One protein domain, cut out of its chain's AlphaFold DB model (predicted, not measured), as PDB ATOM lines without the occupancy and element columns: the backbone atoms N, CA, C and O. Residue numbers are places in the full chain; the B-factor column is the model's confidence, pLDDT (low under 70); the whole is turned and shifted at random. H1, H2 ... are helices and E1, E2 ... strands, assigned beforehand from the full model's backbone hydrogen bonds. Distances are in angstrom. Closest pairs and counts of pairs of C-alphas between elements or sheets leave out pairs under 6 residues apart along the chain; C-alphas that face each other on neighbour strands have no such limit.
ATOM      1  N   SER A   6      30.481 -12.050 -99.025       93.38
ATOM      2  CA  SER A   6      29.973 -12.317 -97.684       93.38
ATOM      3  C   SER A   6      30.324 -11.174 -96.741       93.38
ATOM      4  O   SER A   6      31.384 -10.557 -96.862       93.38
ATOM      5  N   ILE A   7      29.444 -10.903 -95.780       92.12
ATOM      6  CA  ILE A   7      29.662  -9.924 -94.712       92.12
ATOM      7  C   ILE A   7      29.569 -10.630 -93.363       92.12
ATOM      8  O   ILE A   7      28.563 -11.262 -93.050       92.12
ATOM      9  N   SER A   8      30.598 -10.491 -92.530       91.94
ATOM     10  CA  SER A   8      30.590 -11.023 -91.165       91.94
ATOM     11  C   SER A   8      29.510 -10.362 -90.308       91.94
ATOM     12  O   SER A   8      29.335  -9.142 -90.354       91.94
ATOM     13  N   ARG A   9      28.841 -11.136 -89.444       90.94
ATOM     14  CA  ARG A   9      27.818 -10.605 -88.523       90.94
ATOM     15  C   ARG A   9      28.376  -9.546 -87.574       90.94
ATOM     16  O   ARG A   9      27.697  -8.569 -87.264       90.94
ATOM     17  N   SER A  10      29.624  -9.710 -87.137       88.88
ATOM     18  CA  SER A  10      30.335  -8.713 -86.329       88.88
ATOM     19  C   SER A  10      30.433  -7.365 -87.043       88.88
ATOM     20  O   SER A  10      30.134  -6.339 -86.441       88.88
ATOM     21  N   LEU A  11      30.764  -7.368 -88.337       88.06
ATOM     22  CA  LEU A  11      30.862  -6.155 -89.143       88.06
ATOM     23  C   LEU A  11      29.500  -5.460 -89.251       88.06
ATOM     24  O   LEU A  11      29.393  -4.274 -88.962       88.06
ATOM     25  N   SER A  12      28.439  -6.204 -89.580       86.75
ATOM     26  CA  SER A  12      27.089  -5.631 -89.676       86.75
ATOM     27  C   SER A  12      26.533  -5.136 -88.338       86.75
ATOM     28  O   SER A  12      25.683  -4.254 -88.317       86.75
ATOM     29  N   SER A  13      26.970  -5.718 -87.218       85.75
ATOM     30  CA  SER A  13      26.523  -5.321 -85.877       85.75
ATOM     31  C   SER A  13      27.200  -4.030 -85.408       85.75
ATOM     32  O   SER A  13      26.567  -3.227 -84.732       85.75
ATOM     33  N   VAL A  14      28.461  -3.811 -85.794       88.69
ATOM     34  CA  VAL A  14      29.238  -2.624 -85.402       88.69
ATOM     35  C   VAL A  14      28.987  -1.441 -86.336       88.69
ATOM     36  O   VAL A  14      28.940  -0.303 -85.873       88.69
ATOM     37  N   LEU A  15      28.842  -1.689 -87.641       88.81
ATOM     38  CA  LEU A  15      28.718  -0.614 -88.617       88.81
ATOM     39  C   LEU A  15      27.315   0.018 -88.613       88.81
ATOM     40  O   LEU A  15      26.310  -0.708 -88.627       88.81
ATOM     41  N   PRO A  16      27.230   1.361 -88.677       91.25
ATOM     42  CA  PRO A  16      26.000   2.061 -89.021       91.25
ATOM     43  C   PRO A  16      25.484   1.642 -90.402       91.25
ATOM     44  O   PRO A  16      26.259   1.279 -91.287       91.25
ATOM     45  N   ASP A  17      24.174   1.767 -90.619       90.50
ATOM     46  CA  ASP A  17      23.539   1.395 -91.891       90.50
ATOM     47  C   ASP A  17      24.142   2.121 -93.099       90.50
ATOM     48  O   ASP A  17      24.259   1.517 -94.158       90.50
ATOM     49  N   ALA A  18      24.573   3.376 -92.933       91.94
ATOM     50  CA  ALA A  18      25.218   4.148 -93.994       91.94
ATOM     51  C   ALA A  18      26.565   3.540 -94.421       91.94
ATOM     52  O   ALA A  18      26.792   3.318 -95.605       91.94
ATOM     53  N   GLU A  19      27.430   3.197 -93.464       93.00
ATOM     54  CA  GLU A  19      28.740   2.600 -93.760       93.00
ATOM     55  C   GLU A  19      28.600   1.178 -94.314       93.00
ATOM     56  O   GLU A  19      29.321   0.772 -95.227       93.00
ATOM     57  N   LEU A  20      27.628   0.418 -93.799       92.25
ATOM     58  CA  LEU A  20      27.301  -0.901 -94.330       92.25
ATOM     59  C   LEU A  20      26.757  -0.803 -95.765       92.25
ATOM     60  O   LEU A  20      27.127  -1.617 -96.613       92.25
ATOM     61  N   ALA A  21      25.917   0.196 -96.049       93.50
ATOM     62  CA  ALA A  21      25.419   0.468 -97.391       93.50
ATOM     63  C   ALA A  21      26.566   0.822 -98.342       93.50
ATOM     64  O   ALA A  21      26.628   0.235 -99.416       93.50
ATOM     65  N   ASP A  22      27.507   1.681 -97.947       94.44
ATOM     66  CA  ASP A  22      28.659   2.058 -98.777       94.44
ATOM     67  C   ASP A  22      29.522   0.848 -99.171       94.44
ATOM     68  O   ASP A  22      29.898   0.701-100.338       94.44
ATOM     69  N   LEU A  23      29.769  -0.078 -98.237       92.19
ATOM     70  CA  LEU A  23      30.474  -1.333 -98.530       92.19
ATOM     71  C   LEU A  23      29.716  -2.194 -99.547       92.19
ATOM     72  O   LEU A  23      30.306  -2.748-100.477       92.19
ATOM     73  N   ILE A  24      28.398  -2.297 -99.394       92.25
ATOM     74  CA  ILE A  24      27.564  -3.068-100.314       92.25
ATOM     75  C   ILE A  24      27.457  -2.357-101.670       92.25
ATOM     76  O   ILE A  24      27.452  -3.020-102.707       92.25
ATOM     77  N   ILE A  25      27.431  -1.024-101.716       92.44
ATOM     78  CA  ILE A  25      27.465  -0.239-102.956       92.44
ATOM     79  C   ILE A  25      28.773  -0.500-103.699       92.44
ATOM     80  O   ILE A  25      28.734  -0.724-104.908       92.44
ATOM     81  N   ALA A  26      29.908  -0.542-102.998       91.12
ATOM     82  CA  ALA A  26      31.201  -0.841-103.610       91.12
ATOM     83  C   ALA A  26      31.215  -2.215-104.306       91.12
ATOM     84  O   ALA A  26      31.865  -2.378-105.337       91.12
ATOM     85  N   GLN A  27      30.450  -3.179-103.786       89.81
ATOM     86  CA  GLN A  27      30.386  -4.536-104.324       89.81
ATOM     87  C   GLN A  27      29.281  -4.743-105.374       89.81
ATOM     88  O   GLN A  27      29.442  -5.510-106.323       89.81
ATOM     89  N   THR A  28      28.140  -4.076-105.213       87.25
ATOM     90  CA  THR A  28      26.949  -4.253-106.064       87.25
ATOM     91  C   THR A  28      26.822  -3.196-107.160       87.25
ATOM     92  O   THR A  28      26.119  -3.418-108.146       87.25
ATOM     93  N   GLY A  29      27.466  -2.039-106.990       88.25
ATOM     94  CA  GLY A  29      27.342  -0.868-107.857       88.25
ATOM     95  C   GLY A  29      25.964  -0.195-107.824       88.25
ATOM     96  O   GLY A  29      25.675   0.617-108.701       88.25
ATOM     97  N   SER A  30      25.090  -0.542-106.869       86.25
ATOM     98  CA  SER A  30      23.700  -0.075-106.836       86.25
ATOM     99  C   SER A  30      23.250   0.304-105.429       86.25
ATOM    100  O   SER A  30      23.097  -0.554-104.561       86.25
ATOM    101  N   VAL A  31      22.943   1.590-105.234       88.88
ATOM    102  CA  VAL A  31      22.395   2.127-103.974       88.88
ATOM    103  C   VAL A  31      21.075   1.446-103.605       88.88
ATOM    104  O   VAL A  31      20.878   1.049-102.465       88.88
ATOM    105  N   GLY A  32      20.189   1.233-104.584       87.31
ATOM    106  CA  GLY A  32      18.895   0.594-104.330       87.31
ATOM    107  C   GLY A  32      19.010  -0.869-103.891       87.31
ATOM    108  O   GLY A  32      18.228  -1.321-103.057       87.31
ATOM    109  N   GLU A  33      19.995  -1.605-104.420       87.81
ATOM    110  CA  GLU A  33      20.264  -2.982-103.980       87.81
ATOM    111  C   GLU A  33      20.939  -2.994-102.610       87.81
ATOM    112  O   GLU A  33      20.587  -3.813-101.764       87.81
ATOM    113  N   ALA A  34      21.859  -2.061-102.361       91.06
ATOM    114  CA  ALA A  34      22.504  -1.931-101.065       91.06
ATOM    115  C   ALA A  34      21.493  -1.681 -99.946       91.06
ATOM    116  O   ALA A  34      21.488  -2.425 -98.969       91.06
ATOM    117  N   ASP A  35      20.559  -0.748-100.131       91.06
ATOM    118  CA  ASP A  35      19.481  -0.499 -99.169       91.06
ATOM    119  C   ASP A  35      18.625  -1.752 -98.917       91.06
ATOM    120  O   ASP A  35      18.247  -2.048 -97.779       91.06
ATOM    121  N   ALA A  36      18.311  -2.516 -99.968       89.75
ATOM    122  CA  ALA A  36      17.540  -3.752 -99.847       89.75
ATOM    123  C   ALA A  36      18.311  -4.848 -99.084       89.75
ATOM    124  O   ALA A  36      17.729  -5.554 -98.251       89.75
ATOM    125  N   ILE A  37      19.618  -4.971 -99.333       91.38
ATOM    126  CA  ILE A  37      20.507  -5.906 -98.636       91.38
ATOM    127  C   ILE A  37      20.656  -5.499 -97.167       91.38
ATOM    128  O   ILE A  37      20.457  -6.346 -96.299       91.38
ATOM    129  N   VAL A  38      20.916  -4.221 -96.867       92.75
ATOM    130  CA  VAL A  38      21.022  -3.700 -95.492       92.75
ATOM    131  C   VAL A  38      19.747  -3.992 -94.707       92.75
ATOM    132  O   VAL A  38      19.805  -4.572 -93.623       92.75
ATOM    133  N   ARG A  39      18.572  -3.697 -95.278       90.81
ATOM    134  CA  ARG A  39      17.284  -4.033 -94.646       90.81
ATOM    135  C   ARG A  39      17.126  -5.531 -94.405       90.81
ATOM    136  O   ARG A  39      16.583  -5.925 -93.375       90.81
ATOM    137  N   SER A  40      17.591  -6.367 -95.332       90.12
ATOM    138  CA  SER A  40      17.540  -7.824 -95.179       90.12
ATOM    139  C   SER A  40      18.441  -8.302 -94.041       90.12
ATOM    140  O   SER A  40      17.985  -9.090 -93.220       90.12
ATOM    141  N   ILE A  41      19.666  -7.776 -93.939       90.44
ATOM    142  CA  ILE A  41      20.584  -8.036 -92.819       90.44
ATOM    143  C   ILE A  41      19.926  -7.625 -91.498       90.44
ATOM    144  O   ILE A  41      19.829  -8.434 -90.580       90.44
ATOM    145  N   ARG A  42      19.384  -6.403 -91.413       89.25
ATOM    146  CA  ARG A  42      18.721  -5.901 -90.196       89.25
ATOM    147  C   ARG A  42      17.477  -6.691 -89.814       89.25
ATOM    148  O   ARG A  42      17.166  -6.788 -88.632       89.25
ATOM    149  N   ARG A  43      16.786  -7.303 -90.778       88.62
ATOM    150  CA  ARG A  43      15.644  -8.184 -90.503       88.62
ATOM    151  C   ARG A  43      16.046  -9.458 -89.758       88.62
ATOM    152  O   ARG A  43      15.232  -9.967 -88.993       88.62
ATOM    153  N   PHE A  44      17.261  -9.966 -89.969       83.88
ATOM    154  CA  PHE A  44      17.785 -11.071 -89.161       83.88
ATOM    155  C   PHE A  44      18.085 -10.642 -87.715       83.88
ATOM    156  O   PHE A  44      18.113 -11.487 -86.824       83.88
ATOM    157  N   GLY A  45      18.216  -9.335 -87.470       77.62
ATOM    158  CA  GLY A  45      18.414  -8.758 -86.146       77.62
ATOM    159  C   GLY A  45      19.791  -9.069 -85.566       77.62
ATOM    160  O   GLY A  45      20.739  -9.378 -86.287       77.62
ATOM    161  N   ASP A  46      19.884  -9.003 -84.240       75.94
ATOM    162  CA  ASP A  46      21.112  -9.284 -83.491       75.94
ATOM    163  C   ASP A  46      21.310 -10.773 -83.186       75.94
ATOM    164  O   ASP A  46      22.035 -11.110 -82.250       75.94
ATOM    165  N   ASP A  47      20.704 -11.667 -83.969       84.56
ATOM    166  CA  ASP A  47      20.826 -13.113 -83.789       84.56
ATOM    167  C   ASP A  47      22.310 -13.525 -83.743       84.56
ATOM    168  O   ASP A  47      23.061 -13.430 -84.718       84.56
ATOM    169  N   GLU A  48      22.744 -13.930 -82.550       84.62
ATOM    170  CA  GLU A  48      24.125 -14.303 -82.245       84.62
ATOM    171  C   GLU A  48      24.514 -15.652 -82.857       84.62
ATOM    172  O   GLU A  48      25.700 -15.939 -82.998       84.62
ATOM    173  N   SER A  49      23.532 -16.454 -83.290       89.19
ATOM    174  CA  SER A  49      23.793 -17.705 -84.003       89.19
ATOM    175  C   SER A  49      24.279 -17.482 -85.437       89.19
ATOM    176  O   SER A  49      24.737 -18.425 -86.080       89.19
ATOM    177  N   ILE A  50      24.184 -16.257 -85.961       91.62
ATOM    178  CA  ILE A  50      24.621 -15.927 -87.319       91.62
ATOM    179  C   ILE A  50      26.115 -15.603 -87.318       91.62
ATOM    180  O   ILE A  50      26.570 -14.675 -86.651       91.62
ATOM    181  N   LEU A  51      26.876 -16.332 -88.134       91.62
ATOM    182  CA  LEU A  51      28.308 -16.110 -88.331       91.62
ATOM    183  C   LEU A  51      28.562 -15.031 -89.390       91.62
ATOM    184  O   LEU A  51      29.321 -14.083 -89.173       91.62
ATOM    185  N   HIS A  52      27.919 -15.172 -90.546       92.56
ATOM    186  CA  HIS A  52      28.052 -14.263 -91.680       92.56
ATOM    187  C   HIS A  52      26.805 -14.298 -92.566       92.56
ATOM    188  O   HIS A  52      25.975 -15.204 -92.480       92.56
ATOM    189  N   TYR A  53      26.685 -13.286 -93.414       92.81
ATOM    190  CA  TYR A  53      25.658 -13.159 -94.432       92.81
ATOM    191  C   TYR A  53      26.285 -13.392 -95.799       92.81
ATOM    192  O   TYR A  53      27.236 -12.698 -96.145       92.81
ATOM    193  N   ASP A  54      25.742 -14.328 -96.567       93.81
ATOM    194  CA  ASP A  54      26.125 -14.564 -97.957       93.81
ATOM    195  C   ASP A  54      25.201 -13.798 -98.899       93.81
ATOM    196  O   ASP A  54      23.974 -13.940 -98.847       93.81
ATOM    197  N   MET A  55      25.800 -13.024 -99.799       93.12
ATOM    198  CA  MET A  55      25.132 -12.281-100.854       93.12
ATOM    199  C   MET A  55      25.436 -12.937-102.192       93.12
ATOM    200  O   MET A  55      26.573 -12.960-102.664       93.12
ATOM    201  N   THR A  56      24.394 -13.453-102.838       90.69
ATOM    202  CA  THR A  56      24.510 -14.082-104.156       90.69
ATOM    203  C   THR A  56      23.696 -13.304-105.189       90.69
ATOM    204  O   THR A  56      22.520 -13.010-104.952       90.69
ATOM    205  N   PRO A  57      24.284 -12.950-106.346       86.81
ATOM    206  CA  PRO A  57      23.554 -12.257-107.394       86.81
ATOM    207  C   PRO A  57      22.543 -13.219-108.018       86.81
ATOM    208  O   PRO A  57      22.897 -14.264-108.573       86.81
ATOM    209  N   THR A  58      21.263 -12.871-107.949       80.88
ATOM    210  CA  THR A  58      20.199 -13.705-108.505       80.88
ATOM    211  C   THR A  58      20.058 -13.372-109.982       80.88
ATOM    212  O   THR A  58      19.660 -12.274-110.367       80.88
ATOM    213  N   LYS A  59      20.362 -14.336-110.853       65.88
ATOM    214  CA  LYS A  59      19.984 -14.227-112.265       65.88
ATOM    215  C   LYS A  59      18.471 -14.388-112.323       65.88
ATOM    216  O   LYS A  59      17.983 -15.501-112.145       65.88
ATOM    217  N   GLY A  60      17.739 -13.294-112.516       57.03
ATOM    218  CA  GLY A  60      16.278 -13.301-112.580       57.03
ATOM    219  C   GLY A  60      15.759 -14.286-113.630       57.03
ATOM    220  O   GLY A  60      15.625 -13.946-114.802       57.03
ATOM    221  N   ARG A  61      15.450 -15.521-113.226       49.34
ATOM    222  CA  ARG A  61      14.645 -16.450-114.020       49.34
ATOM    223  C   ARG A  61      13.186 -16.203-113.667       49.34
ATOM    224  O   ARG A  61      12.641 -16.839-112.781       49.34
ATOM    225  N   GLY A  62      12.595 -15.252-114.383       50.59
ATOM    226  CA  GLY A  62      11.161 -15.193-114.644       50.59
ATOM    227  C   GLY A  62      10.238 -15.119-113.429       50.59
ATOM    228  O   GLY A  62       9.617 -16.109-113.073       50.59
ATOM    229  N   THR A  63       9.982 -13.910-112.936       43.09
ATOM    230  CA  THR A  63       8.653 -13.549-112.422       43.09
ATOM    231  C   THR A  63       8.317 -12.136-112.875       43.09
ATOM    232  O   THR A  63       9.153 -11.239-112.860       43.09
ATOM    233  N   ARG A  64       7.085 -11.969-113.345       51.28
ATOM    234  CA  ARG A  64       6.545 -10.888-114.186       51.28
ATOM    235  C   ARG A  64       6.451  -9.490-113.539       51.28
ATOM    236  O   ARG A  64       5.647  -8.686-113.991       51.28
ATOM    237  N   HIS A  65       7.249  -9.176-112.521       45.44
ATOM    238  CA  HIS A  65       7.239  -7.872-111.855       45.44
ATOM    239  C   HIS A  65       8.662  -7.299-111.771       45.44
ATOM    240  O   HIS A  65       9.438  -7.660-110.898       45.44
ATOM    241  N   SER A  73      20.210 -12.223-103.449       88.19
ATOM    242  CA  SER A  73      19.753 -13.130-102.398       88.19
ATOM    243  C   SER A  73      20.694 -13.026-101.206       88.19
ATOM    244  O   SER A  73      21.901 -13.207-101.361       88.19
ATOM    245  N   VAL A  74      20.129 -12.745-100.029       90.31
ATOM    246  CA  VAL A  74      20.848 -12.666 -98.752       90.31
ATOM    247  C   VAL A  74      20.519 -13.904 -97.924       90.31
ATOM    248  O   VAL A  74      19.344 -14.197 -97.687       90.31
ATOM    249  N   ARG A  75      21.540 -14.633 -97.471       91.31
ATOM    250  CA  ARG A  75      21.397 -15.791 -96.577       91.31
ATOM    251  C   ARG A  75      22.197 -15.580 -95.304       91.31
ATOM    252  O   ARG A  75      23.374 -15.264 -95.378       91.31
ATOM    253  N   ALA A  76      21.577 -15.803 -94.151       91.81
ATOM    254  CA  ALA A  76      22.281 -15.877 -92.877       91.81
ATOM    255  C   ALA A  76      22.852 -17.289 -92.687       91.81
ATOM    256  O   ALA A  76      22.099 -18.266 -92.681       91.81
ATOM    257  N   VAL A  77      24.170 -17.391 -92.547       92.06
ATOM    258  CA  VAL A  77      24.880 -18.650 -92.311       92.06
ATOM    259  C   VAL A  77      25.130 -18.814 -90.816       92.06
ATOM    260  O   VAL A  77      25.543 -17.876 -90.130       92.06
ATOM    261  N   ARG A  78      24.863 -20.021 -90.320       91.38
ATOM    262  CA  ARG A  78      24.992 -20.433 -88.917       91.38
ATOM    263  C   ARG A  78      25.997 -21.599 -88.810       91.38
ATOM    264  O   ARG A  78      26.259 -22.210 -89.851       91.38
TER     265      ARG A  78
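What this domain is: This is residues 6 to 65 and 73 to 78 of the 79 residues of an uncharacterized protein of Gemmatimonadetes bacterium (UniProt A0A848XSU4). A small antiparallel sheet, E1 E2 E3, has H1, H2 and H3 over one face, in two layers, while residues 60 to 65 stick out past E2 as a free arm. The printed part has 66 residues, with three helices and three strands ordered E1 H1 H2 H3 E2 E3, class mixed. It is compact, radius of gyration of the C-alphas 12.1 A, spanning 36 by 24 by 16 A.

How they stand to each other: E2, residues 52 to 57, is antiparallel to E1, residues 6 to 8 (N 7 to O 53, 2.9 A), and E3, residues 73 to 77 (N 54 to O 75, 2.8 A). H3, residues 31 to 44, is over E2 and E3, height over the sheet 9.6 A. It touches H2, residues 17 to 28, at a steep tilt of 58 degrees, opposite ways; closest C-alphas Ile 24 and Ala 34, 5.2 A. H1, residues 9 to 14, is close but not clearly touching H2. Every helix O i to N i+4 pair is within hydrogen-bond range.

Where its parts are: E1 begins at C-alpha 6 (29.973, -12.317, -97.684); E3 ends at C-alpha 77 (24.880, -18.650, -92.311). H3 measures 20.4 A, E2 16.5 A.

The domain as a whole: Residues 66 to 72 are cut out, gap 16.5 A. Residues 59 to 65 have pLDDT under 70.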